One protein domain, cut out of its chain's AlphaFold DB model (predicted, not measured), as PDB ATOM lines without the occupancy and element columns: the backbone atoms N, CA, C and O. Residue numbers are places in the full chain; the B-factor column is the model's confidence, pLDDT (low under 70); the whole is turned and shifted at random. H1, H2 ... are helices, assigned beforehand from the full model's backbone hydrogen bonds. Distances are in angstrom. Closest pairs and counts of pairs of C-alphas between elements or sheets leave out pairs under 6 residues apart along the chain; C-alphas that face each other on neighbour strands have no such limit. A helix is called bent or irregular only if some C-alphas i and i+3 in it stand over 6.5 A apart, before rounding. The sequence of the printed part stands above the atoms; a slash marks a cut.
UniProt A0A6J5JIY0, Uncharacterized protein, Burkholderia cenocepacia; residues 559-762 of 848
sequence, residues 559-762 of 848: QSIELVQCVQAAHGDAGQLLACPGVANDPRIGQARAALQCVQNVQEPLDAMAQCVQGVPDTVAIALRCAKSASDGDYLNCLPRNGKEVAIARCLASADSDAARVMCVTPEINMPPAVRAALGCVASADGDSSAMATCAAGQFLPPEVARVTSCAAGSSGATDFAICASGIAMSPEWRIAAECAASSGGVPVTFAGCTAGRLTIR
ATOM      1  N   GLN A 559     154.451 198.673 220.498       76.38
ATOM      2  CA  GLN A 559     155.087 198.255 219.235       76.38
ATOM      3  C   GLN A 559     154.224 198.583 218.010       76.38
ATOM      4  O   GLN A 559     154.740 199.020 216.983       76.38
ATOM      5  N   SER A 560     152.905 198.412 218.128       73.56
ATOM      6  CA  SER A 560     151.970 198.737 217.048       73.56
ATOM      7  C   SER A 560     151.909 200.247 216.807       73.56
ATOM      8  O   SER A 560     151.909 200.685 215.662       73.56
ATOM      9  N   ILE A 561     151.930 201.054 217.873       77.81
ATOM     10  CA  ILE A 561     151.928 202.521 217.783       77.81
ATOM     11  C   ILE A 561     153.232 203.042 217.166       77.81
ATOM     12  O   ILE A 561     153.177 203.901 216.291       77.81
ATOM     13  N   GLU A 562     154.392 202.513 217.566       81.75
ATOM     14  CA  GLU A 562     155.694 202.901 217.001       81.75
ATOM     15  C   GLU A 562     155.784 202.566 215.498       81.75
ATOM     16  O   GLU A 562     156.270 203.378 214.706       81.75
ATOM     17  N   LEU A 563     155.243 201.414 215.075       80.38
ATOM     18  CA  LEU A 563     155.137 201.052 213.658       80.38
ATOM     19  C   LEU A 563     154.201 202.000 212.892       80.38
ATOM     20  O   LEU A 563     154.572 202.502 211.833       80.38
ATOM     21  N   VAL A 564     153.011 202.280 213.430       76.56
ATOM     22  CA  VAL A 564     152.018 203.192 212.831       76.56
ATOM     23  C   VAL A 564     152.588 204.603 212.675       76.56
ATOM     24  O   VAL A 564     152.450 205.200 211.610       76.56
ATOM     25  N   GLN A 565     153.280 205.118 213.694       82.62
ATOM     26  CA  GLN A 565     153.936 206.427 213.645       82.62
ATOM     27  C   GLN A 565     155.049 206.471 212.601       82.62
ATOM     28  O   GLN A 565     155.162 207.455 211.871       82.62
ATOM     29  N   CYS A 566     155.843 205.405 212.490       86.81
ATOM     30  CA  CYS A 566     156.855 205.317 211.448       86.81
ATOM     31  C   CYS A 566     156.236 205.302 210.043       86.81
ATOM     32  O   CYS A 566     156.694 206.025 209.161       86.81
ATOM     33  N   VAL A 567     155.156 204.539 209.840       79.94
ATOM     34  CA  VAL A 567     154.453 204.484 208.550       79.94
ATOM     35  C   VAL A 567     153.827 205.832 208.188       79.94
ATOM     36  O   VAL A 567     153.902 206.247 207.033       79.94
ATOM     37  N   GLN A 568     153.259 206.550 209.161       77.75
ATOM     38  CA  GLN A 568     152.753 207.909 208.941       77.75
ATOM     39  C   GLN A 568     153.869 208.879 208.561       77.75
ATOM     40  O   GLN A 568     153.714 209.637 207.607       77.75
ATOM     41  N   ALA A 569     154.996 208.833 209.278       83.56
ATOM     42  CA  ALA A 569     156.151 209.685 209.010       83.56
ATOM     43  C   ALA A 569     156.799 209.395 207.649       83.56
ATOM     44  O   ALA A 569     157.419 210.283 207.073       83.56
ATOM     45  N   ALA A 570     156.629 208.178 207.124       84.69
ATOM     46  CA  ALA A 570     157.128 207.810 205.810       84.69
ATOM     47  C   ALA A 570     156.361 208.483 204.656       84.69
ATOM     48  O   ALA A 570     156.863 208.495 203.541       84.69
ATOM     49  N   HIS A 571     155.155 209.029 204.882       80.50
ATOM     50  CA  HIS A 571     154.361 209.748 203.868       80.50
ATOM     51  C   HIS A 571     154.224 209.021 202.509       80.50
ATOM     52  O   HIS A 571     154.152 209.656 201.460       80.50
ATOM     53  N   GLY A 572     154.197 207.684 202.516       72.75
ATOM     54  CA  GLY A 572     154.136 206.870 201.294       72.75
ATOM     55  C   GLY A 572     155.477 206.678 200.570       72.75
ATOM     56  O   GLY A 572     155.522 205.929 199.596       72.75
ATOM     57  N   ASP A 573     156.575 207.269 201.052       81.12
ATOM     58  CA  ASP A 573     157.920 206.986 200.558       81.12
ATOM     59  C   ASP A 573     158.285 205.533 200.875       81.12
ATOM     60  O   ASP A 573     158.503 205.132 202.024       81.12
ATOM     61  N   ALA A 574     158.341 204.719 199.824       75.12
ATOM     62  CA  ALA A 574     158.618 203.300 199.947       75.12
ATOM     63  C   ALA A 574     159.987 203.029 200.597       75.12
ATOM     64  O   ALA A 574     160.137 202.035 201.297       75.12
ATOM     65  N   GLY A 575     160.980 203.907 200.436       81.62
ATOM     66  CA  GLY A 575     162.283 203.767 201.090       81.62
ATOM     67  C   GLY A 575     162.202 203.939 202.608       81.62
ATOM     68  O   GLY A 575     162.770 203.133 203.349       81.62
ATOM     69  N   GLN A 576     161.463 204.947 203.069       85.25
ATOM     70  CA  GLN A 576     161.230 205.230 204.485       85.25
ATOM     71  C   GLN A 576     160.331 204.174 205.142       85.25
ATOM     72  O   GLN A 576     160.614 203.754 206.263       85.25
ATOM     73  N   LEU A 577     159.325 203.649 204.429       79.75
ATOM     74  CA  LEU A 577     158.494 202.534 204.908       79.75
ATOM     75  C   LEU A 577     159.324 201.275 205.200       79.75
ATOM     76  O   LEU A 577     159.120 200.606 206.214       79.75
ATOM     77  N   LEU A 578     160.304 200.966 204.344       82.12
ATOM     78  CA  LEU A 578     161.204 199.823 204.540       82.12
ATOM     79  C   LEU A 578     162.212 200.032 205.683       82.12
ATOM     80  O   LEU A 578     162.890 199.077 206.069       82.12
ATOM     81  N   ALA A 579     162.339 201.254 206.207       86.50
ATOM     82  CA  ALA A 579     163.166 201.566 207.369       86.50
ATOM     83  C   ALA A 579     162.402 201.428 208.699       86.50
ATOM     84  O   ALA A 579     163.016 201.545 209.761       86.50
ATOM     85  N   CYS A 580     161.091 201.154 208.666       88.12
ATOM     86  CA  CYS A 580     160.296 201.087 209.883       88.12
ATOM     87  C   CYS A 580     160.653 199.898 210.793       88.12
ATOM     88  O   CYS A 580     160.981 198.808 210.302       88.12
ATOM     89  N   PRO A 581     160.586 200.080 212.131       82.25
ATOM     90  CA  PRO A 581     160.833 199.010 213.095       82.25
ATOM     91  C   PRO A 581     159.945 197.794 212.813       82.25
ATOM     92  O   PRO A 581     158.757 197.937 212.545       82.25
ATOM     93  N   GLY A 582     160.518 196.589 212.834       79.31
ATOM     94  CA  GLY A 582     159.809 195.348 212.488       79.31
ATOM     95  C   GLY A 582     159.753 195.034 210.987       79.31
ATOM     96  O   GLY A 582     159.615 193.868 210.630       79.31
ATOM     97  N   VAL A 583     159.959 196.024 210.112       79.88
ATOM     98  CA  VAL A 583     160.050 195.832 208.655       79.88
ATOM     99  C   VAL A 583     161.495 195.569 208.242       79.88
ATOM    100  O   VAL A 583     161.779 194.568 207.598       79.88
ATOM    101  N   ALA A 584     162.436 196.405 208.687       78.06
ATOM    102  CA  ALA A 584     163.822 196.421 208.200       78.06
ATOM    103  C   ALA A 584     164.604 195.087 208.303       78.06
ATOM    104  O   ALA A 584     165.598 194.914 207.597       78.06
ATOM    105  N   ASN A 585     164.166 194.152 209.154       77.94
ATOM    106  CA  ASN A 585     164.855 192.884 209.418       77.94
ATOM    107  C   ASN A 585     164.314 191.687 208.610       77.94
ATOM    108  O   ASN A 585     164.876 190.596 208.713       77.94
ATOM    109  N   ASP A 586     163.243 191.844 207.822       78.31
ATOM    110  CA  ASP A 586     162.680 190.739 207.033       78.31
ATOM    111  C   ASP A 586     163.472 190.536 205.717       78.31
ATOM    112  O   ASP A 586     163.644 191.484 204.947       78.31
ATOM    113  N   PRO A 587     163.963 189.321 205.399       74.38
ATOM    114  CA  PRO A 587     164.773 189.068 204.201       74.38
ATOM    115  C   PRO A 587     164.053 189.382 202.874       74.38
ATOM    116  O   PRO A 587     164.716 189.652 201.869       74.38
ATOM    117  N   ARG A 588     162.713 189.415 202.854       77.12
ATOM    118  CA  ARG A 588     161.910 189.812 201.680       77.12
ATOM    119  C   ARG A 588     162.035 191.304 201.362       77.12
ATOM    120  O   ARG A 588     161.882 191.710 200.213       77.12
ATOM    121  N   ILE A 589     162.428 192.118 202.341       76.38
ATOM    122  CA  ILE A 589     162.648 193.562 202.181       76.38
ATOM    123  C   ILE A 589     163.870 193.863 201.320       76.38
ATOM    124  O   ILE A 589     163.878 194.858 200.599       76.38
ATOM    125  N   GLY A 590     164.874 192.981 201.311       78.19
ATOM    126  CA  GLY A 590     165.983 193.079 200.359       78.19
ATOM    127  C   GLY A 590     165.503 192.974 198.907       78.19
ATOM    128  O   GLY A 590     165.940 193.747 198.057       78.19
ATOM    129  N   GLN A 591     164.548 192.077 198.643       78.56
ATOM    130  CA  GLN A 591     163.936 191.906 197.322       78.56
ATOM    131  C   GLN A 591     163.008 193.076 196.977       78.56
ATOM    132  O   GLN A 591     163.091 193.605 195.872       78.56
ATOM    133  N   ALA A 592     162.204 193.546 197.940       75.25
ATOM    134  CA  ALA A 592     161.362 194.732 197.774       75.25
ATOM    135  C   ALA A 592     162.193 195.979 197.428       75.25
ATOM    136  O   ALA A 592     161.851 196.723 196.511       75.25
ATOM    137  N   ARG A 593     163.323 196.183 198.120       80.12
ATOM    138  CA  ARG A 593     164.240 197.307 197.880       80.12
ATOM    139  C   ARG A 593     164.897 197.220 196.505       80.12
ATOM    140  O   ARG A 593     164.971 198.234 195.821       80.12
ATOM    141  N   ALA A 594     165.333 196.032 196.086       80.69
ATOM    142  CA  ALA A 594     165.900 195.824 194.755       80.69
ATOM    143  C   ALA A 594     164.862 196.064 193.641       80.69
ATOM    144  O   ALA A 594     165.173 196.708 192.641       80.69
ATOM    145  N   ALA A 595     163.619 195.608 193.834       77.31
ATOM    146  CA  ALA A 595     162.526 195.850 192.897       77.31
ATOM    147  C   ALA A 595     162.181 197.346 192.802       77.31
ATOM    148  O   ALA A 595     162.094 197.879 191.699       77.31
ATOM    149  N   LEU A 596     162.073 198.050 193.935       79.50
ATOM    150  CA  LEU A 596     161.846 199.500 193.977       79.50
ATOM    151  C   LEU A 596     162.970 200.287 193.301       79.50
ATOM    152  O   LEU A 596     162.695 201.168 192.494       79.50
ATOM    153  N   GLN A 597     164.229 199.942 193.582       83.75
ATOM    154  CA  GLN A 597     165.382 200.563 192.928       83.75
ATOM    155  C   GLN A 597     165.387 200.314 191.418       83.75
ATOM    156  O   GLN A 597     165.789 201.190 190.658       83.75
ATOM    157  N   CYS A 598     164.937 199.144 190.966       86.69
ATOM    158  CA  CYS A 598     164.789 198.879 189.541       86.69
ATOM    159  C   CYS A 598     163.691 199.760 188.928       86.69
ATOM    160  O   CYS A 598     163.962 200.465 187.960       86.69
ATOM    161  N   VAL A 599     162.492 199.801 189.524       81.50
ATOM    162  CA  VAL A 599     161.354 200.589 189.010       81.50
ATOM    163  C   VAL A 599     161.679 202.085 188.968       81.50
ATOM    164  O   VAL A 599     161.371 202.743 187.983       81.50
ATOM    165  N   GLN A 600     162.370 202.620 189.979       82.12
ATOM    166  CA  GLN A 600     162.776 204.033 190.024       82.12
ATOM    167  C   GLN A 600     163.722 204.445 188.885       82.12
ATOM    168  O   GLN A 600     163.778 205.623 188.538       82.12
ATOM    169  N   ASN A 601     164.462 203.497 188.303       84.44
ATOM    170  CA  ASN A 601     165.390 203.759 187.200       84.44
ATOM    171  C   ASN A 601     164.758 203.563 185.813       84.44
ATOM    172  O   ASN A 601     165.434 203.768 184.804       84.44
ATOM    173  N   VAL A 602     163.482 203.174 185.742       86.31
ATOM    174  CA  VAL A 602     162.785 202.887 184.488       86.31
ATOM    175  C   VAL A 602     161.665 203.907 184.280       86.31
ATOM    176  O   VAL A 602     160.758 204.020 185.094       86.31
ATOM    177  N   GLN A 603     161.735 204.671 183.183       79.69
ATOM    178  CA  GLN A 603     160.794 205.771 182.922       79.69
ATOM    179  C   GLN A 603     159.392 205.311 182.502       79.69
ATOM    180  O   GLN A 603     158.441 206.067 182.673       79.69
ATOM    181  N   GLU A 604     159.253 204.100 181.954       80.12
ATOM    182  CA  GLU A 604     157.981 203.617 181.416       80.12
ATOM    183  C   GLU A 604     157.412 202.421 182.203       80.12
ATOM    184  O   GLU A 604     158.130 201.444 182.444       80.12
ATOM    185  N   PRO A 605     156.105 202.437 182.536       75.38
ATOM    186  CA  PRO A 605     155.396 201.358 183.229       75.38
ATOM    187  C   PRO A 605     155.639 199.946 182.687       75.38
ATOM    188  O   PRO A 605     155.886 199.005 183.446       75.38
ATOM    189  N   LEU A 606     155.586 199.798 181.362       74.94
ATOM    190  CA  LEU A 606     155.723 198.511 180.679       74.94
ATOM    191  C   LEU A 606     157.155 197.964 180.758       74.94
ATOM    192  O   LEU A 606     157.347 196.757 180.918       74.94
ATOM    193  N   ASP A 607     158.157 198.844 180.713       80.44
ATOM    194  CA  ASP A 607     159.557 198.455 180.886       80.44
ATOM    195  C   ASP A 607     159.840 198.072 182.337       80.44
ATOM    196  O   ASP A 607     160.550 197.098 182.586       80.44
ATOM    197  N   ALA A 608     159.249 198.793 183.295       81.38
ATOM    198  CA  ALA A 608     159.400 198.490 184.711       81.38
ATOM    199  C   ALA A 608     158.832 197.096 185.018       81.38
ATOM    200  O   ALA A 608     159.470 196.297 185.704       81.38
ATOM    201  N   MET A 609     157.685 196.741 184.434       76.62
ATOM    202  CA  MET A 609     157.138 195.386 184.548       76.62
ATOM    203  C   MET A 609     158.030 194.323 183.905       76.62
ATOM    204  O   MET A 609     158.262 193.276 184.508       76.62
ATOM    205  N   ALA A 610     158.535 194.574 182.696       80.06
ATOM    206  CA  ALA A 610     159.334 193.596 181.961       80.06
ATOM    207  C   ALA A 610     160.736 193.382 182.561       80.06
ATOM    208  O   ALA A 610     161.288 192.290 182.435       80.06
ATOM    209  N   GLN A 611     161.320 194.411 183.181       82.81
ATOM    210  CA  GLN A 611     162.705 194.391 183.661       82.81
ATOM    211  C   GLN A 611     162.818 194.172 185.174       82.81
ATOM    212  O   GLN A 611     163.803 193.589 185.625       82.81
ATOM    213  N   CYS A 612     161.830 194.614 185.960       83.25
ATOM    214  CA  CYS A 612     161.951 194.670 187.420       83.25
ATOM    215  C   CYS A 612     161.134 193.616 188.175       83.25
ATOM    216  O   CYS A 612     161.422 193.359 189.345       83.25
ATOM    217  N   VAL A 613     160.137 192.985 187.544       79.94
ATOM    218  CA  VAL A 613     159.310 191.957 188.195       79.94
ATOM    219  C   VAL A 613     159.893 190.570 187.926       79.94
ATOM    220  O   VAL A 613     159.850 190.056 186.809       79.94
ATOM    221  N   GLN A 614     160.423 189.927 188.967       74.88
ATOM    222  CA  GLN A 614     160.886 188.542 188.869       74.88
ATOM    223  C   GLN A 614     159.700 187.579 188.690       74.88
ATOM    224  O   GLN A 614     158.691 187.688 189.384       74.88
ATOM    225  N   GLY A 615     159.836 186.608 187.782       76.88
ATOM    226  CA  GLY A 615     158.822 185.572 187.543       76.88
ATOM    227  C   GLY A 615     157.832 185.868 186.413       76.88
ATOM    228  O   GLY A 615     156.927 185.065 186.188       76.88
ATOM    229  N   VAL A 616     158.007 186.972 185.678       76.31
ATOM    230  CA  VAL A 616     157.300 187.205 184.411       76.31
ATOM    231  C   VAL A 616     157.837 186.217 183.365       76.31
ATOM    232  O   VAL A 616     159.039 186.234 183.096       76.31
ATOM    233  N   PRO A 617     157.002 185.338 182.775       77.69
ATOM    234  CA  PRO A 617     157.459 184.421 181.734       77.69
ATOM    235  C   PRO A 617     158.033 185.180 180.532       77.69
ATOM    236  O   PRO A 617     157.485 186.211 180.137       77.69
ATOM    237  N   ASP A 618     159.077 184.645 179.891       77.69
ATOM    238  CA  ASP A 618     159.726 185.289 178.735       77.69
ATOM    239  C   ASP A 618     158.737 185.627 177.611       77.69
ATOM    240  O   ASP A 618     158.864 186.657 176.951       77.69
ATOM    241  N   THR A 619     157.706 184.800 177.423       73.75
ATOM    242  CA  THR A 619     156.631 185.036 176.450       73.75
ATOM    243  C   THR A 619     155.838 186.307 176.754       73.75
ATOM    244  O   THR A 619     155.502 187.055 175.838       73.75
ATOM    245  N   VAL A 620     155.602 186.601 178.033       75.94
ATOM    246  CA  VAL A 620     154.942 187.828 178.495       75.94
ATOM    247  C   VAL A 620     155.867 189.023 178.350       75.94
ATOM    248  O   VAL A 620     155.453 190.052 177.829       75.94
ATOM    249  N   ALA A 621     157.138 188.880 178.729       78.31
ATOM    250  CA  ALA A 621     158.125 189.940 178.552       78.31
ATOM    251  C   ALA A 621     158.344 190.288 177.065       78.31
ATOM    252  O   ALA A 621     158.583 191.445 176.722       78.31
ATOM    253  N   ILE A 622     158.260 189.310 176.156       78.25
ATOM    254  CA  ILE A 622     158.280 189.536 174.701       78.25
ATOM    255  C   ILE A 622     156.989 190.228 174.248       78.25
ATOM    256  O   ILE A 622     157.071 191.221 173.533       78.25
ATOM    257  N   ALA A 623     155.815 189.772 174.695       75.88
ATOM    258  CA  ALA A 623     154.536 190.382 174.326       75.88
ATOM    259  C   ALA A 623     154.416 191.845 174.788       75.88
ATOM    260  O   ALA A 623     153.952 192.686 174.017       75.88
ATOM    261  N   LEU A 624     154.883 192.164 176.000       76.75
ATOM    262  CA  LEU A 624     154.919 193.527 176.539       76.75
ATOM    263  C   LEU A 624     155.901 194.415 175.760       76.75
ATOM    264  O   LEU A 624     155.543 195.528 175.378       76.75
ATOM    265  N   ARG A 625     157.097 193.903 175.426       79.31
ATOM    266  CA  ARG A 625     158.060 194.617 174.562       79.31
ATOM    267  C   ARG A 625     157.504 194.863 173.160       79.31
ATOM    268  O   ARG A 625     157.659 195.960 172.630       79.31
ATOM    269  N   CYS A 626     156.804 193.882 172.595       76.81
ATOM    270  CA  CYS A 626     156.122 194.023 171.313       76.81
ATOM    271  C   CYS A 626     154.985 195.049 171.363       76.81
ATOM    272  O   CYS A 626     154.818 195.816 170.419       76.81
ATOM    273  N   ALA A 627     154.208 195.083 172.450       74.19
ATOM    274  CA  ALA A 627     153.118 196.044 172.627       74.19
ATOM    275  C   ALA A 627     153.641 197.482 172.766       74.19
ATOM    276  O   ALA A 627     152.989 198.423 172.311       74.19
ATOM    277  N   LYS A 628     154.843 197.647 173.333       74.12
ATOM    278  CA  LYS A 628     155.555 198.926 173.378       74.12
ATOM    279  C   LYS A 628     156.058 199.367 171.999       74.12
ATOM    280  O   LYS A 628     155.820 200.503 171.609       74.12
ATOM    281  N   SER A 629     156.697 198.484 171.227       71.69
ATOM    282  CA  SER A 629     157.191 198.827 169.877       71.69
ATOM    283  C   SER A 629     156.075 199.076 168.849       71.69
ATOM    284  O   SER A 629     156.341 199.490 167.727       71.69
ATOM    285  N   ALA A 630     154.828 198.786 169.214       64.38
ATOM    286  CA  ALA A 630     153.667 198.782 168.337       64.38
ATOM    287  C   ALA A 630     152.906 200.111 168.217       64.38
ATOM    288  O   ALA A 630     151.852 200.125 167.578       64.38
ATOM    289  N   SER A 631     153.411 201.226 168.756       57.19
ATOM    290  CA  SER A 631     152.799 202.546 168.514       57.19
ATOM    291  C   SER A 631     152.673 202.905 167.021       57.19
ATOM    292  O   SER A 631     151.845 203.743 166.682       57.19
ATOM    293  N   ASP A 632     153.404 202.216 166.132       57.69
ATOM    294  CA  ASP A 632     153.384 202.416 164.673       57.69
ATOM    295  C   ASP A 632     152.523 201.396 163.891       57.69
ATOM    296  O   ASP A 632     152.611 201.298 162.669       57.69
ATOM    297  N   GLY A 633     151.672 200.611 164.566       61.28
ATOM    298  CA  GLY A 633     150.703 199.723 163.904       61.28
ATOM    299  C   GLY A 633     151.259 198.390 163.377       61.28
ATOM    300  O   GLY A 633     150.491 197.582 162.859       61.28
ATOM    301  N   ASP A 634     152.553 198.104 163.568       67.50
ATOM    302  CA  ASP A 634     153.206 196.866 163.097       67.50
ATOM    303  C   ASP A 634     153.295 195.745 164.160       67.50
ATOM    304  O   ASP A 634     154.186 194.894 164.174       67.50
ATOM    305  N   TYR A 635     152.351 195.731 165.104       69.50
ATOM    306  CA  TYR A 635     152.341 194.795 166.234       69.50
ATOM    307  C   TYR A 635     152.252 193.318 165.822       69.50
ATOM    308  O   TYR A 635     152.842 192.440 166.455       69.50
ATOM    309  N   LEU A 636     151.518 193.040 164.739       65.06
ATOM    310  CA  LEU A 636     151.264 191.681 164.258       65.06
ATOM    311  C   LEU A 636     152.535 190.986 163.753       65.06
ATOM    312  O   LEU A 636     152.585 189.757 163.741       65.06
ATOM    313  N   ASN A 637     153.566 191.749 163.382       74.44
ATOM    314  CA  ASN A 637     154.850 191.205 162.945       74.44
ATOM    315  C   ASN A 637     155.792 190.870 164.111       74.44
ATOM    316  O   ASN A 637     156.701 190.058 163.936       74.44
ATOM    317  N   CYS A 638     155.566 191.445 165.296       74.50
ATOM    318  CA  CYS A 638     156.384 191.194 166.485       74.50
ATOM    319  C   CYS A 638     155.957 189.921 167.240       74.50
ATOM    320  O   CYS A 638     156.742 189.339 167.989       74.50
ATOM    321  N   LEU A 639     154.726 189.444 167.024       73.31
ATOM    322  CA  LEU A 639     154.190 188.279 167.724       73.31
ATOM    323  C   LEU A 639     154.423 186.952 166.979       73.31
ATOM    324  O   LEU A 639     154.324 186.892 165.750       73.31
ATOM    325  N   PRO A 640     154.677 185.848 167.706       65.62
ATOM    326  CA  PRO A 640     154.789 184.521 167.113       65.62
ATOM    327  C   PRO A 640     153.475 184.103 166.432       65.62
ATOM    328  O   PRO A 640     152.381 184.300 166.955       65.62
ATOM    329  N   ARG A 641     153.587 183.524 165.230       62.16
ATOM    330  CA  ARG A 641     152.495 183.448 164.243       62.16
ATOM    331  C   ARG A 641     151.297 182.544 164.570       62.16
ATOM    332  O   ARG A 641     150.403 182.520 163.739       62.16
ATOM    333  N   ASN A 642     151.217 181.832 165.697       56.06
ATOM    334  CA  ASN A 642     150.043 181.006 166.044       56.06
ATOM    335  C   ASN A 642     149.946 180.728 167.557       56.06
ATOM    336  O   ASN A 642     150.939 180.314 168.148       56.06
ATOM    337  N   GLY A 643     148.738 180.850 168.134       66.00
ATOM    338  CA  GLY A 643     148.393 180.373 169.485       66.00
ATOM    339  C   GLY A 643     147.436 181.290 170.274       66.00
ATOM    340  O   GLY A 643     146.872 182.239 169.720       66.00
ATOM    341  N   LYS A 644     147.222 180.996 171.568       66.44
ATOM    342  CA  LYS A 644     146.389 181.795 172.506       66.44
ATOM    343  C   LYS A 644     146.881 183.244 172.647       66.44
ATOM    344  O   LYS A 644     146.128 184.144 173.009       66.44
ATOM    345  N   GLU A 645     148.130 183.471 172.265       65.00
ATOM    346  CA  GLU A 645     148.824 184.744 172.156       65.00
ATOM    347  C   GLU A 645     148.099 185.721 171.218       65.00
ATOM    348  O   GLU A 645     148.168 186.924 171.441       65.00
ATOM    349  N   VAL A 646     147.326 185.239 170.234       68.00
ATOM    350  CA  VAL A 646     146.533 186.086 169.318       68.00
ATOM    351  C   VAL A 646     145.359 186.782 170.030       68.00
ATOM    352  O   VAL A 646     144.972 187.886 169.647       68.00
ATOM    353  N   ALA A 647     144.791 186.176 171.079       71.25
ATOM    354  CA  ALA A 647     143.723 186.799 171.865       71.25
ATOM    355  C   ALA A 647     144.274 187.923 172.757       71.25
ATOM    356  O   ALA A 647     143.738 189.032 172.758       71.25
ATOM    357  N   ILE A 648     145.402 187.654 173.424       72.75
ATOM    358  CA  ILE A 648     146.160 188.645 174.202       72.75
ATOM    359  C   ILE A 648     146.590 189.793 173.284       72.75
ATOM    360  O   ILE A 648     146.419 190.957 173.625       72.75
ATOM    361  N   ALA A 649     147.056 189.464 172.079       66.94
ATOM    362  CA  ALA A 649     147.458 190.422 171.067       66.94
ATOM    363  C   ALA A 649     146.333 191.367 170.642       66.94
ATOM    364  O   ALA A 649     146.506 192.583 170.603       66.94
ATOM    365  N   ARG A 650     145.162 190.811 170.322       72.12
ATOM    366  CA  ARG A 650     144.008 191.611 169.910       72.12
ATOM    367  C   ARG A 650     143.544 192.523 171.043       72.12
ATOM    368  O   ARG A 650     143.228 193.675 170.776       72.12
ATOM    369  N   CYS A 651     143.568 192.029 172.281       81.12
ATOM    370  CA  CYS A 651     143.253 192.832 173.456       81.12
ATOM    371  C   CYS A 651     144.279 193.964 173.653       81.12
ATOM    372  O   CYS A 651     143.883 195.123 173.765       81.12
ATOM    373  N   LEU A 652     145.584 193.659 173.606       77.12
ATOM    374  CA  LEU A 652     146.668 194.644 173.730       77.12
ATOM    375  C   LEU A 652     146.585 195.731 172.651       77.12
ATOM    376  O   LEU A 652     146.820 196.899 172.940       77.12
ATOM    377  N   ALA A 653     146.216 195.354 171.425       70.12
ATOM    378  CA  ALA A 653     146.040 196.281 170.312       70.12
ATOM    379  C   ALA A 653     144.794 197.174 170.456       70.12
ATOM    380  O   ALA A 653     144.797 198.301 169.969       70.12
ATOM    381  N   SER A 654     143.734 196.684 171.105       76.62
ATOM    382  CA  SER A 654     142.515 197.462 171.373       76.62
ATOM    383  C   SER A 654     142.577 198.302 172.650       76.62
ATOM    384  O   SER A 654     141.687 199.114 172.882       76.62
ATOM    385  N   ALA A 655     143.590 198.084 173.488       82.69
ATOM    386  CA  ALA A 655     143.728 198.747 174.772       82.69
ATOM    387  C   ALA A 655     144.315 200.161 174.611       82.69
ATOM    388  O   ALA A 655     145.432 200.352 174.116       82.69
ATOM    389  N   ASP A 656     143.544 201.144 175.066       79.69
ATOM    390  CA  ASP A 656     143.793 202.587 174.980       79.69
ATOM    391  C   ASP A 656     144.657 203.143 176.123       79.69
ATOM    392  O   ASP A 656     145.092 204.290 176.069       79.69
ATOM    393  N   SER A 657     144.945 202.322 177.131       77.56
ATOM    394  CA  SER A 657     145.756 202.667 178.297       77.56
ATOM    395  C   SER A 657     146.694 201.523 178.673       77.56
ATOM    396  O   SER A 657     146.413 200.350 178.405       77.56
ATOM    397  N   ASP A 658     147.797 201.842 179.348       70.69
ATOM    398  CA  ASP A 658     148.708 200.830 179.896       70.69
ATOM    399  C   ASP A 658     147.992 199.918 180.904       70.69
ATOM    400  O   ASP A 658     148.238 198.712 180.938       70.69
ATOM    401  N   ALA A 659     147.022 200.460 181.644       69.38
ATOM    402  CA  ALA A 659     146.136 199.705 182.521       69.38
ATOM    403  C   ALA A 659     145.322 198.647 181.755       69.38
ATOM    404  O   ALA A 659     145.344 197.463 182.106       69.38
ATOM    405  N   ALA A 660     144.654 199.044 180.667       74.75
ATOM    406  CA  ALA A 660     143.911 198.121 179.813       74.75
ATOM    407  C   ALA A 660     144.841 197.083 179.158       74.75
ATOM    408  O   ALA A 660     144.482 195.909 179.056       74.75
ATOM    409  N   ARG A 661     146.070 197.474 178.792       75.38
ATOM    410  CA  ARG A 661     147.077 196.569 178.216       75.38
ATOM    411  C   ARG A 661     147.528 195.504 179.213       75.38
ATOM    412  O   ARG A 661     147.633 194.334 178.854       75.38
ATOM    413  N   VAL A 662     147.736 195.863 180.476       70.94
ATOM    414  CA  VAL A 662     148.078 194.900 181.533       70.94
ATOM    415  C   VAL A 662     146.940 193.894 181.756       70.94
ATOM    416  O   VAL A 662     147.190 192.688 181.859       70.94
ATOM    417  N   MET A 663     145.686 194.357 181.734       74.44
ATOM    418  CA  MET A 663     144.504 193.500 181.905       74.44
ATOM    419  C   MET A 663     144.336 192.463 180.782       74.44
ATOM    420  O   MET A 663     143.802 191.372 181.007       74.44
ATOM    421  N   CYS A 664     144.865 192.745 179.592       78.81
ATOM    422  CA  CYS A 664     144.862 191.810 178.467       78.81
ATOM    423  C   CYS A 664     145.732 190.569 178.679       78.81
ATOM    424  O   CYS A 664     145.508 189.541 178.040       78.81
ATOM    425  N   VAL A 665     146.715 190.646 179.576       72.88
ATOM    426  CA  VAL A 665     147.665 189.559 179.847       72.88
ATOM    427  C   VAL A 665     147.186 188.667 181.003       72.88
ATOM    428  O   VAL A 665     147.556 187.495 181.090       72.88
ATOM    429  N   THR A 666     146.322 189.183 181.885       69.38
ATOM    430  CA  THR A 666     145.895 188.504 183.122       69.38
ATOM    431  C   THR A 666     145.048 187.228 183.000       69.38
ATOM    432  O   THR A 666     145.272 186.333 183.821       69.38
ATOM    433  N   PRO A 667     144.084 187.090 182.066       61.75
ATOM    434  CA  PRO A 667     143.159 185.950 182.088       61.75
ATOM    435  C   PRO A 667     143.726 184.649 181.497       61.75
ATOM    436  O   PRO A 667     143.262 183.571 181.857       61.75
ATOM    437  N   GLU A 668     144.739 184.716 180.630       62.78
ATOM    438  CA  GLU A 668     145.168 183.562 179.817       62.78
ATOM    439  C   GLU A 668     146.444 182.867 180.321       62.78
ATOM    440  O   GLU A 668     146.811 181.795 179.834       62.78
ATOM    441  N   ILE A 669     147.132 183.446 181.312       63.69
ATOM    442  CA  ILE A 669     148.432 182.959 181.788       63.69
ATOM    443  C   ILE A 669     148.308 182.529 183.246       63.69
ATOM    444  O   ILE A 669     147.846 183.289 184.099       63.69
ATOM    445  N   ASN A 670     148.736 181.296 183.538       62.91
ATOM    446  CA  ASN A 670     148.749 180.712 184.881       62.91
ATOM    447  C   ASN A 670     149.813 181.389 185.769       62.91
ATOM    448  O   ASN A 670     150.840 180.803 186.103       62.91
ATOM    449  N   MET A 671     149.596 182.665 186.088       71.25
ATOM    450  CA  MET A 671     150.475 183.468 186.927       71.25
ATOM    451  C   MET A 671     150.242 183.164 188.412       71.25
ATOM    452  O   MET A 671     149.089 182.954 188.816       71.25
ATOM    453  N   PRO A 672     151.298 183.203 189.250       74.12
ATOM    454  CA  PRO A 672     151.147 183.146 190.698       74.12
ATOM    455  C   PRO A 672     150.177 184.237 191.203       74.12
ATOM    456  O   PRO A 672     150.235 185.368 190.712       74.12
ATOM    457  N   PRO A 673     149.312 183.955 192.199       68.31
ATOM    458  CA  PRO A 673     148.311 184.910 192.695       68.31
ATOM    459  C   PRO A 673     148.880 186.271 193.124       68.31
ATOM    460  O   PRO A 673     148.233 187.293 192.909       68.31
ATOM    461  N   ALA A 674     150.103 186.295 193.665       63.88
ATOM    462  CA  ALA A 674     150.796 187.523 194.055       63.88
ATOM    463  C   ALA A 674     151.111 188.431 192.852       63.88
ATOM    464  O   ALA A 674     150.877 189.635 192.916       63.88
ATOM    465  N   VAL A 675     151.542 187.847 191.730       70.56
ATOM    466  CA  VAL A 675     151.832 188.581 190.488       70.56
ATOM    467  C   VAL A 675     150.538 189.139 189.894       70.56
ATOM    468  O   VAL A 675     150.500 190.288 189.474       70.56
ATOM    469  N   ARG A 676     149.438 188.376 189.932       71.62
ATOM    470  CA  ARG A 676     148.123 188.851 189.463       71.62
ATOM    471  C   ARG A 676     147.602 190.030 190.293       71.62
ATOM    472  O   ARG A 676     147.075 190.982 189.726       71.62
ATOM    473  N   ALA A 677     147.770 189.976 191.616       69.62
ATOM    474  CA  ALA A 677     147.393 191.065 192.515       69.62
ATOM    475  C   ALA A 677     148.247 192.324 192.282       69.62
ATOM    476  O   ALA A 677     147.704 193.424 192.206       69.62
ATOM    477  N   ALA A 678     149.562 192.160 192.093       71.31
ATOM    478  CA  ALA A 678     150.462 193.261 191.763       71.31
ATOM    479  C   ALA A 678     150.102 193.906 190.413       71.31
ATOM    480  O   ALA A 678     150.013 195.127 190.329       71.31
ATOM    481  N   LEU A 679     149.819 193.102 189.381       68.56
ATOM    482  CA  LEU A 679     149.410 193.592 188.060       68.56
ATOM    483  C   LEU A 679     148.085 194.365 188.106       68.56
ATOM    484  O   LEU A 679     147.988 195.423 187.494       68.56
ATOM    485  N   GLY A 680     147.096 193.884 188.866       73.06
ATOM    486  CA  GLY A 680     145.833 194.604 189.059       73.06
ATOM    487  C   GLY A 680     146.019 195.940 189.784       73.06
ATOM    488  O   GLY A 680     145.445 196.944 189.374       73.06
ATOM    489  N   CYS A 681     146.874 195.972 190.809       75.88
ATOM    490  CA  CYS A 681     147.192 197.194 191.551       75.88
ATOM    491  C   CYS A 681     147.918 198.218 190.660       75.88
ATOM    492  O   CYS A 681     147.521 199.379 190.594       75.88
ATOM    493  N   VAL A 682     148.929 197.783 189.902       71.44
ATOM    494  CA  VAL A 682     149.660 198.657 188.976       71.44
ATOM    495  C   VAL A 682     148.754 199.169 187.851       71.44
ATOM    496  O   VAL A 682     148.845 200.337 187.493       71.44
ATOM    497  N   ALA A 683     147.842 198.340 187.333       70.88
ATOM    498  CA  ALA A 683     146.846 198.785 186.360       70.88
ATOM    499  C   ALA A 683     145.898 199.845 186.950       70.88
ATOM    500  O   ALA A 683     145.569 200.813 186.277       70.88
ATOM    501  N   SER A 684     145.501 199.716 188.220       72.06
ATOM    502  CA  SER A 684     144.658 200.718 188.892       72.06
ATOM    503  C   SER A 684     145.374 202.025 189.253       72.06
ATOM    504  O   SER A 684     144.708 202.996 189.594       72.06
ATOM    505  N   ALA A 685     146.709 202.060 189.182       75.88
ATOM    506  CA  ALA A 685     147.511 203.236 189.517       75.88
ATOM    507  C   ALA A 685     147.556 204.298 188.399       75.88
ATOM    508  O   ALA A 685     148.126 205.361 188.615       75.88
ATOM    509  N   ASP A 686     146.987 204.013 187.220       71.88
ATOM    510  CA  ASP A 686     146.782 204.966 186.112       71.88
ATOM    511  C   ASP A 686     148.024 205.810 185.740       71.88
ATOM    512  O   ASP A 686     147.945 206.994 185.422       71.88
ATOM    513  N   GLY A 687     149.211 205.197 185.813       70.38
ATOM    514  CA  GLY A 687     150.485 205.841 185.476       70.38
ATOM    515  C   GLY A 687     151.135 206.670 186.595       70.38
ATOM    516  O   GLY A 687     152.209 207.229 186.371       70.38
ATOM    517  N   ASP A 688     150.558 206.729 187.799       76.12
ATOM    518  CA  ASP A 688     151.209 207.334 188.967       76.12
ATOM    519  C   ASP A 688     152.386 206.456 189.425       76.12
ATOM    520  O   ASP A 688     152.215 205.388 190.015       76.12
ATOM    521  N   SER A 689     153.609 206.920 189.167       65.38
ATOM    522  CA  SER A 689     154.841 206.189 189.479       65.38
ATOM    523  C   SER A 689     155.014 205.883 190.972       65.38
ATOM    524  O   SER A 689     155.612 204.859 191.309       65.38
ATOM    525  N   SER A 690     154.457 206.705 191.868       63.66
ATOM    526  CA  SER A 690     154.463 206.463 193.311       63.66
ATOM    527  C   SER A 690     153.479 205.355 193.673       63.66
ATOM    528  O   SER A 690     153.860 204.393 194.338       63.66
ATOM    529  N   ALA A 691     152.239 205.425 193.182       69.50
ATOM    530  CA  ALA A 691     151.232 204.392 193.427       69.50
ATOM    531  C   ALA A 691     151.638 203.040 192.810       69.50
ATOM    532  O   ALA A 691     151.494 201.990 193.439       69.50
ATOM    533  N   MET A 692     152.242 203.059 191.620       68.06
ATOM    534  CA  MET A 692     152.806 201.879 190.967       68.06
ATOM    535  C   MET A 692     153.963 201.272 191.766       68.06
ATOM    536  O   MET A 692     154.020 200.050 191.927       68.06
ATOM    537  N   ALA A 693     154.869 202.101 192.296       66.56
ATOM    538  CA  ALA A 693     155.962 201.651 193.153       66.56
ATOM    539  C   ALA A 693     155.432 201.014 194.449       66.56
ATOM    540  O   ALA A 693     155.903 199.944 194.842       66.56
ATOM    541  N   THR A 694     154.407 201.601 195.073       69.25
ATOM    542  CA  THR A 694     153.733 201.035 196.250       69.25
ATOM    543  C   THR A 694     153.053 199.698 195.928       69.25
ATOM    544  O   THR A 694     153.208 198.734 196.679       69.25
ATOM    545  N   CYS A 695     152.376 199.592 194.781       72.81
ATOM    546  CA  CYS A 695     151.755 198.356 194.300       72.81
ATOM    547  C   CYS A 695     152.775 197.241 194.026       72.81
ATOM    548  O   CYS A 695     152.586 196.095 194.441       72.81
ATOM    549  N   ALA A 696     153.877 197.574 193.350       70.50
ATOM    550  CA  ALA A 696     154.936 196.628 193.018       70.50
ATOM    551  C   ALA A 696     155.718 196.177 194.258       70.50
ATOM    552  O   ALA A 696     156.119 195.014 194.333       70.50
ATOM    553  N   ALA A 697     155.912 197.063 195.239       69.50
ATOM    554  CA  ALA A 697     156.537 196.729 196.514       69.50
ATOM    555  C   ALA A 697     155.620 195.875 197.401       69.50
ATOM    556  O   ALA A 697     156.106 194.966 198.072       69.50
ATOM    557  N   GLY A 698     154.304 196.115 197.364       72.62
ATOM    558  CA  GLY A 698     153.303 195.456 198.208       72.62
ATOM    559  C   GLY A 698     153.327 193.925 198.169       72.62
ATOM    560  O   GLY A 698     153.072 193.293 199.190       72.62
ATOM    561  N   GLN A 699     153.707 193.319 197.040       71.75
ATOM    562  CA  GLN A 699     153.829 191.858 196.910       71.75
ATOM    563  C   GLN A 699     155.037 191.261 197.659       71.75
ATOM    564  O   GLN A 699     155.064 190.062 197.931       71.75
ATOM    565  N   PHE A 700     156.037 192.089 197.969       69.19
ATOM    566  CA  PHE A 700     157.259 191.705 198.677       69.19
ATOM    567  C   PHE A 700     157.267 192.184 200.132       69.19
ATOM    568  O   PHE A 700     158.124 191.772 200.916       69.19
ATOM    569  N   LEU A 701     156.314 193.044 200.502       71.56
ATOM    570  CA  LEU A 701     156.095 193.436 201.884       71.56
ATOM    571  C   LEU A 701     155.514 192.248 202.671       71.56
ATOM    572  O   LEU A 701     154.656 191.522 202.158       71.56
ATOM    573  N   PRO A 702     155.940 192.035 203.928       72.56
ATOM    574  CA  PRO A 702     155.253 191.121 204.833       72.56
ATOM    575  C   PRO A 702     153.746 191.441 204.882       72.56
ATOM    576  O   PRO A 702     153.394 192.622 204.797       72.56
ATOM    577  N   PRO A 703     152.850 190.442 205.009       69.38
ATOM    578  CA  PRO A 703     151.395 190.643 204.980       69.38
ATOM    579  C   PRO A 703     150.891 191.738 205.929       69.38
ATOM    580  O   PRO A 703     149.910 192.419 205.635       69.38
ATOM    581  N   GLU A 704     151.580 191.920 207.050       69.50
ATOM    582  CA  GLU A 704     151.322 192.940 208.057       69.50
ATOM    583  C   GLU A 704     151.604 194.337 207.486       69.50
ATOM    584  O   GLU A 704     150.742 195.209 207.501       69.50
ATOM    585  N   VAL A 705     152.774 194.531 206.880       72.25
ATOM    586  CA  VAL A 705     153.195 195.812 206.295       72.25
ATOM    587  C   VAL A 705     152.400 196.126 205.033       72.25
ATOM    588  O   VAL A 705     151.986 197.267 204.843       72.25
ATOM    589  N   ALA A 706     152.114 195.121 204.202       71.81
ATOM    590  CA  ALA A 706     151.246 195.264 203.037       71.81
ATOM    591  C   ALA A 706     149.842 195.741 203.448       71.81
ATOM    592  O   ALA A 706     149.285 196.641 202.819       71.81
ATOM    593  N   ARG A 707     149.299 195.205 204.552       70.19
ATOM    594  CA  ARG A 707     147.994 195.617 205.079       70.19
ATOM    595  C   ARG A 707     148.028 197.032 205.667       70.19
ATOM    596  O   ARG A 707     147.164 197.824 205.305       70.19
ATOM    597  N   VAL A 708     149.034 197.400 206.471       71.06
ATOM    598  CA  VAL A 708     149.174 198.791 206.968       71.06
ATOM    599  C   VAL A 708     149.354 199.778 205.810       71.06
ATOM    600  O   VAL A 708     148.758 200.850 205.819       71.06
ATOM    601  N   THR A 709     150.122 199.415 204.784       69.81
ATOM    602  CA  THR A 709     150.333 200.264 203.601       69.81
ATOM    603  C   THR A 709     149.036 200.432 202.809       69.81
ATOM    604  O   THR A 709     148.714 201.540 202.389       69.81
ATOM    605  N   SER A 710     148.230 199.371 202.678       68.31
ATOM    606  CA  SER A 710     146.899 199.468 202.064       68.31
ATOM    607  C   SER A 710     145.938 200.344 202.877       68.31
ATOM    608  O   SER A 710     145.160 201.099 202.303       68.31
ATOM    609  N   CYS A 711     146.046 200.316 204.209       71.81
ATOM    610  CA  CYS A 711     145.324 201.226 205.092       71.81
ATOM    611  C   CYS A 711     145.786 202.675 204.911       71.81
ATOM    612  O   CYS A 711     144.954 203.564 204.801       71.81
ATOM    613  N   ALA A 712     147.095 202.926 204.815       71.25
ATOM    614  CA  ALA A 712     147.629 204.266 204.559       71.25
ATOM    615  C   ALA A 712     147.113 204.837 203.232       71.25
ATOM    616  O   ALA A 712     146.753 206.007 203.170       71.25
ATOM    617  N   ALA A 713     147.044 203.999 202.196       66.12
ATOM    618  CA  ALA A 713     146.576 204.392 200.871       66.12
ATOM    619  C   ALA A 713     145.049 204.595 200.792       66.12
ATOM    620  O   ALA A 713     144.586 205.370 199.961       66.12
ATOM    621  N   GLY A 714     144.266 203.898 201.626       63.94
ATOM    622  CA  GLY A 714     142.797 203.911 201.579       63.94
ATOM    623  C   GLY A 714     142.096 204.746 202.658       63.94
ATOM    624  O   GLY A 714     140.880 204.914 202.594       63.94
ATOM    625  N   SER A 715     142.812 205.237 203.671       67.06
ATOM    626  CA  SER A 715     142.210 205.960 204.797       67.06
ATOM    627  C   SER A 715     142.138 207.471 204.571       67.06
ATOM    628  O   SER A 715     143.098 208.098 204.136       67.06
ATOM    629  N   SER A 716     140.998 208.070 204.935       58.47
ATOM    630  CA  SER A 716     140.719 209.502 204.738       58.47
ATOM    631  C   SER A 716     141.142 210.406 205.910       58.47
ATOM    632  O   SER A 716     141.075 211.630 205.811       58.47
ATOM    633  N   GLY A 717     141.618 209.820 207.015       63.72
ATOM    634  CA  GLY A 717     142.056 210.544 208.208       63.72
ATOM    635  C   GLY A 717     142.833 209.676 209.203       63.72
ATOM    636  O   GLY A 717     142.882 208.452 209.080       63.72
ATOM    637  N   ALA A 718     143.442 210.316 210.209       60.03
ATOM    638  CA  ALA A 718     144.304 209.653 211.196       60.03
ATOM    639  C   ALA A 718     143.577 208.562 212.004       60.03
ATOM    640  O   ALA A 718     144.180 207.541 212.321       60.03
ATOM    641  N   THR A 719     142.286 208.755 212.291       59.31
ATOM    642  CA  THR A 719     141.447 207.788 213.015       59.31
ATOM    643  C   THR A 719     141.114 206.567 212.152       59.31
ATOM    644  O   THR A 719     141.315 205.442 212.602       59.31
ATOM    645  N   ASP A 720     140.698 206.767 210.896       59.00
ATOM    646  CA  ASP A 720     140.425 205.674 209.944       59.00
ATOM    647  C   ASP A 720     141.682 204.842 209.684       59.00
ATOM    648  O   ASP A 720     141.646 203.609 209.681       59.00
ATOM    649  N   PHE A 721     142.812 205.534 209.523       73.81
ATOM    650  CA  PHE A 721     144.110 204.908 209.347       73.81
ATOM    651  C   PHE A 721     144.513 204.110 210.584       73.81
ATOM    652  O   PHE A 721     144.919 202.957 210.450       73.81
ATOM    653  N   ALA A 722     144.370 204.684 211.783       64.31
ATOM    654  CA  ALA A 722     144.705 204.006 213.029       64.31
ATOM    655  C   ALA A 722     143.868 202.735 213.226       64.31
ATOM    656  O   ALA A 722     144.445 201.707 213.555       64.31
ATOM    657  N   ILE A 723     142.556 202.770 212.960       68.00
ATOM    658  CA  ILE A 723     141.658 201.605 213.083       68.00
ATOM    659  C   ILE A 723     142.000 200.527 212.049       68.00
ATOM    660  O   ILE A 723     142.036 199.336 212.366       68.00
ATOM    661  N   CYS A 724     142.270 200.930 210.806       73.94
ATOM    662  CA  CYS A 724     142.641 199.997 209.748       73.94
ATOM    663  C   CYS A 724     144.008 199.346 210.033       73.94
ATOM    664  O   CYS A 724     144.150 198.124 209.942       73.94
ATOM    665  N   ALA A 725     144.999 200.142 210.445       69.69
ATOM    666  CA  ALA A 725     146.351 199.681 210.740       69.69
ATOM    667  C   ALA A 725     146.431 198.851 212.036       69.69
ATOM    668  O   ALA A 725     147.146 197.849 212.078       69.69
ATOM    669  N   SER A 726     145.680 199.213 213.081       68.44
ATOM    670  CA  SER A 726     145.668 198.490 214.362       68.44
ATOM    671  C   SER A 726     144.945 197.145 214.287       68.44
ATOM    672  O   SER A 726     145.235 196.250 215.082       68.44
ATOM    673  N   GLY A 727     144.067 196.949 213.295       68.62
ATOM    674  CA  GLY A 727     143.348 195.692 213.059       68.62
ATOM    675  C   GLY A 727     144.242 194.465 212.817       68.62
ATOM    676  O   GLY A 727     143.735 193.349 212.756       68.62
ATOM    677  N   ILE A 728     145.557 194.651 212.670       60.78
ATOM    678  CA  ILE A 728     146.550 193.577 212.528       60.78
ATOM    679  C   ILE A 728     146.947 192.981 213.883       60.78
ATOM    680  O   ILE A 728     147.168 191.778 213.971       60.78
ATOM    681  N   ALA A 729     147.019 193.809 214.928       58.62
ATOM    682  CA  ALA A 729     147.404 193.391 216.278       58.62
ATOM    683  C   ALA A 729     146.195 193.184 217.209       58.62
ATOM    684  O   ALA A 729     146.344 192.679 218.319       58.62
ATOM    685  N   MET A 730     144.995 193.570 216.768       66.56
ATOM    686  CA  MET A 730     143.764 193.460 217.545       66.56
ATOM    687  C   MET A 730     143.030 192.154 217.244       66.56
ATOM    688  O   MET A 730     142.831 191.793 216.081       66.56
ATOM    689  N   SER A 731     142.554 191.469 218.289       75.06
ATOM    690  CA  SER A 731     141.555 190.420 218.085       75.06
ATOM    691  C   SER A 731     140.296 191.036 217.447       75.06
ATOM    692  O   SER A 731     140.039 192.237 217.591       75.06
ATOM    693  N   PRO A 732     139.489 190.261 216.707       75.19
ATOM    694  CA  PRO A 732     138.261 190.777 216.106       75.19
ATOM    695  C   PRO A 732     137.298 191.445 217.109       75.19
ATOM    696  O   PRO A 732     136.495 192.292 216.727       75.19
ATOM    697  N   GLU A 733     137.367 191.065 218.384       77.12
ATOM    698  CA  GLU A 733     136.622 191.647 219.497       77.12
ATOM    699  C   GLU A 733     137.132 193.059 219.823       77.12
ATOM    700  O   GLU A 733     136.342 194.002 219.884       77.12
ATOM    701  N   TRP A 734     138.455 193.229 219.910       74.56
ATOM    702  CA  TRP A 734     139.108 194.532 220.060       74.56
ATOM    703  C   TRP A 734     138.884 195.445 218.856       74.56
ATOM    704  O   TRP A 734     138.732 196.653 219.023       74.56
ATOM    705  N   ARG A 735     138.795 194.879 217.647       78.75
ATOM    706  CA  ARG A 735     138.461 195.644 216.443       78.75
ATOM    707  C   ARG A 735     137.033 196.187 216.494       78.75
ATOM    708  O   ARG A 735     136.819 197.356 216.200       78.75
ATOM    709  N   ILE A 736     136.068 195.362 216.914       79.44
ATOM    710  CA  ILE A 736     134.677 195.796 217.120       79.44
ATOM    711  C   ILE A 736     134.616 196.903 218.174       79.44
ATOM    712  O   ILE A 736     133.954 197.911 217.941       79.44
ATOM    713  N   ALA A 737     135.334 196.749 219.289       73.75
ATOM    714  CA  ALA A 737     135.417 197.781 220.314       73.75
ATOM    715  C   ALA A 737     136.033 199.079 219.759       73.75
ATOM    716  O   ALA A 737     135.442 200.142 219.905       73.75
ATOM    717  N   ALA A 738     137.156 199.017 219.042       73.56
ATOM    718  CA  ALA A 738     137.799 200.199 218.461       73.56
ATOM    719  C   ALA A 738     136.902 200.924 217.435       73.56
ATOM    720  O   ALA A 738     136.761 202.145 217.493       73.56
ATOM    721  N   GLU A 739     136.234 200.182 216.544       75.81
ATOM    722  CA  GLU A 739     135.258 200.726 215.586       75.81
ATOM    723  C   GLU A 739     134.068 201.387 216.315       75.81
ATOM    724  O   GLU A 739     133.598 202.462 215.933       75.81
ATOM    725  N   CYS A 740     133.589 200.772 217.399       73.62
ATOM    726  CA  CYS A 740     132.511 201.310 218.222       73.62
ATOM    727  C   CYS A 740     132.937 202.524 219.056       73.62
ATOM    728  O   CYS A 740     132.142 203.440 219.248       73.62
ATOM    729  N   ALA A 741     134.182 202.576 219.526       71.19
ATOM    730  CA  ALA A 741     134.728 203.720 220.252       71.19
ATOM    731  C   ALA A 741     134.854 204.934 219.324       71.19
ATOM    732  O   ALA A 741     134.440 206.034 219.683       71.19
ATOM    733  N   ALA A 742     135.339 204.714 218.100       72.56
ATOM    734  CA  ALA A 742     135.466 205.761 217.097       72.56
ATOM    735  C   ALA A 742     134.106 206.287 216.616       72.56
ATOM    736  O   ALA A 742     133.889 207.496 216.591       72.56
ATOM    737  N   SER A 743     133.164 205.395 216.291       66.94
ATOM    738  CA  SER A 743     131.828 205.788 215.807       66.94
ATOM    739  C   SER A 743     130.946 206.433 216.878       66.94
ATOM    740  O   SER A 743     130.100 207.262 216.552       66.94
ATOM    741  N   SER A 744     131.153 206.100 218.153       71.69
ATOM    742  CA  SER A 744     130.449 206.737 219.275       71.69
ATOM    743  C   SER A 744     131.076 208.055 219.737       71.69
ATOM    744  O   SER A 744     130.545 208.683 220.652       71.69
ATOM    745  N   GLY A 745     132.218 208.463 219.172       75.12
ATOM    746  CA  GLY A 745     132.981 209.611 219.671       75.12
ATOM    747  C   GLY A 745     133.454 209.435 221.121       75.12
ATOM    748  O   GLY A 745     133.586 210.420 221.841       75.12
ATOM    749  N   GLY A 746     133.645 208.189 221.573       61.56
ATOM    750  CA  GLY A 746     134.037 207.866 222.947       61.56
ATOM    751  C   GLY A 746     132.927 208.017 223.993       61.56
ATOM    752  O   GLY A 746     133.211 207.911 225.184       61.56
ATOM    753  N   VAL A 747     131.669 208.248 223.595       67.69
ATOM    754  CA  VAL A 747     130.550 208.360 224.542       67.69
ATOM    755  C   VAL A 747     130.252 206.974 225.152       67.69
ATOM    756  O   VAL A 747     129.848 206.069 224.411       67.69
ATOM    757  N   PRO A 748     130.407 206.775 226.483       54.22
ATOM    758  CA  PRO A 748     130.475 205.440 227.093       54.22
ATOM    759  C   PRO A 748     129.259 204.544 226.838       54.22
ATOM    760  O   PRO A 748     129.410 203.368 226.517       54.22
ATOM    761  N   VAL A 749     128.044 205.098 226.919       57.28
ATOM    762  CA  VAL A 749     126.800 204.326 226.746       57.28
ATOM    763  C   VAL A 749     126.632 203.852 225.301       57.28
ATOM    764  O   VAL A 749     126.295 202.696 225.053       57.28
ATOM    765  N   THR A 750     126.910 204.719 224.328       55.88
ATOM    766  CA  THR A 750     126.847 204.375 222.901       55.88
ATOM    767  C   THR A 750     127.990 203.457 222.481       55.88
ATOM    768  O   THR A 750     127.772 202.546 221.683       55.88
ATOM    769  N   PHE A 751     129.182 203.633 223.057       73.25
ATOM    770  CA  PHE A 751     130.319 202.732 222.881       73.25
ATOM    771  C   PHE A 751     129.986 201.320 223.376       73.25
ATOM    772  O   PHE A 751     130.138 200.352 222.625       73.25
ATOM    773  N   ALA A 752     129.489 201.204 224.611       62.53
ATOM    774  CA  ALA A 752     129.115 199.932 225.216       62.53
ATOM    775  C   ALA A 752     127.967 199.267 224.446       62.53
ATOM    776  O   ALA A 752     128.053 198.083 224.127       62.53
ATOM    777  N   GLY A 753     126.937 200.032 224.068       66.50
ATOM    778  CA  GLY A 753     125.815 199.539 223.267       66.50
ATOM    779  C   GLY A 753     126.242 199.020 221.891       66.50
ATOM    780  O   GLY A 753     125.848 197.923 221.497       66.50
ATOM    781  N   CYS A 754     127.097 199.761 221.180       79.94
ATOM    782  CA  CYS A 754     127.644 199.336 219.891       79.94
ATOM    783  C   CYS A 754     128.507 198.075 220.034       79.94
ATOM    784  O   CYS A 754     128.318 197.105 219.294       79.94
ATOM    785  N   THR A 755     129.430 198.068 221.001       76.19
ATOM    786  CA  THR A 755     130.378 196.965 221.203       76.19
ATOM    787  C   THR A 755     129.638 195.693 221.600       76.19
ATOM    788  O   THR A 755     129.806 194.660 220.954       76.19
ATOM    789  N   ALA A 756     128.748 195.780 222.593       68.88
ATOM    790  CA  ALA A 756     127.926 194.660 223.030       68.88
ATOM    791  C   ALA A 756     127.032 194.148 221.893       68.88
ATOM    792  O   ALA A 756     127.051 192.957 221.597       68.88
ATOM    793  N   GLY A 757     126.326 195.039 221.187       72.94
ATOM    794  CA  GLY A 757     125.448 194.655 220.081       72.94
ATOM    795  C   GLY A 757     126.186 193.900 218.974       72.94
ATOM    796  O   GLY A 757     125.745 192.834 218.538       72.94
ATOM    797  N   ARG A 758     127.351 194.400 218.546       80.06
ATOM    798  CA  ARG A 758     128.133 193.770 217.470       80.06
ATOM    799  C   ARG A 758     128.813 192.475 217.911       80.06
ATOM    800  O   ARG A 758     128.868 191.533 217.117       80.06
ATOM    801  N   LEU A 759     129.275 192.384 219.158       80.88
ATOM    802  CA  LEU A 759     129.800 191.136 219.718       80.88
ATOM    803  C   LEU A 759     128.705 190.070 219.837       80.88
ATOM    804  O   LEU A 759     128.915 188.936 219.408       80.88
ATOM    805  N   THR A 760     127.512 190.431 220.322       73.62
ATOM    806  CA  THR A 760     126.370 189.512 220.427       73.62
ATOM    807  C   THR A 760     125.935 188.989 219.061       73.62
ATOM    808  O   THR A 760     125.769 187.782 218.903       73.62
ATOM    809  N   ILE A 761     125.798 189.855 218.050       69.38
ATOM    810  CA  ILE A 761     125.437 189.431 216.686       69.38
ATOM    811  C   ILE A 761     126.489 188.474 216.117       69.38
ATOM    812  O   ILE A 761     126.148 187.480 215.473       69.38
ATOM    813  N   ARG A 762     127.773 188.743 216.369       80.19
ATOM    814  CA  ARG A 762     128.868 187.905 215.883       80.19
ATOM    815  C   ARG A 762     128.899 186.533 216.553       80.19
ATOM    816  O   ARG A 762     129.049 185.537 215.847       80.19
TER     817      ARG A 762
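Overview. This is residues 559 to 762 of the 848 residues of an uncharacterized protein of Burkholderia cenocepacia (UniProt A0A6J5JIY0). A long, narrow chain of helices folds back on itself like a drawn-out U: H1 to H5 make one row, H6 sits at the turn, and H7 to H14 make the returning row, partly side by side with the first. H7 to H13 lie across the long axis, and H13 and H14 carry the returning row on past H12. The printed part has 204 residues with fourteen named helices, H1 to H14 in order, and no named strand; its class is all helix. It is loose, with a radius of gyration of the C-alphas of 21.2 A, and elongated, spanning 71 by 36 by 25 A.

Along the chain. H1 is residues 559 to 569, beginning at C-alpha 559 (155.087, 198.255, 219.235). H2 is 574 to 577, H3 587 to 600 with 20.7 A from first to last C-alpha, H4 605 to 612, and H5 618 to 632 with 23.0 A. H5 is irregular: C-alphas 629 and 632 are 7.4 A apart. H6 is 635 to 638, with C-alpha 638 at (156.384, 191.194, 166.485). H7 is 645 to 654, H8 658 to 663, H9 673 to 684, H10 689 to 698, H11 703 to 714, H12 718 to 726 and H13 732 to 743. H14, residues 748 to 762 and 20.9 A long, ends at C-alpha 762 (128.868, 187.905, 215.883).

Arrangement. H1 touches H11, closest C-alphas Gln 568 and Ala 712 at 7.7 A, at a steep tilt of 44 degrees. H2 only just touches H10, with 3 pairs of C-alphas within 8 A, closest Ala 574 and Thr 694 at 6.5 A. H3 also touches H10, opposite ways at a shallow tilt of 21 degrees, closest C-alphas Ala 592 and Ala 697 at 5.4 A. H4 and H5 form a hairpin, closest C-alphas Ala 610 and Ala 621 at 5.1 A. H5 touches H6, closest C-alphas Cys 626 and Cys 638 at 5.6 A. H7 and H8 touch only at the corner, closest C-alphas Leu 652 and Arg 661 at 4.9 A. Other hairpins include H8 and H9, H11 and H12, H12 and H13, and H13 and H14. H1 and H14 are apart. Every O i to N i+4 pair is within hydrogen-bond range in H1, H4 and H7 to H14, against 9 of 10 in H3 and 9 of 11 in H5; H2 and H6 are too short for such a pair.

Size, cuts and confidence. The C-alphas farthest apart, of Asn 637 and Val 749, are 70.9 A apart. The printed part has no cut and no long link. Its mean pLDDT is 73.1; 63 residues are under 70, among them 713 to 720 and 725 to 730.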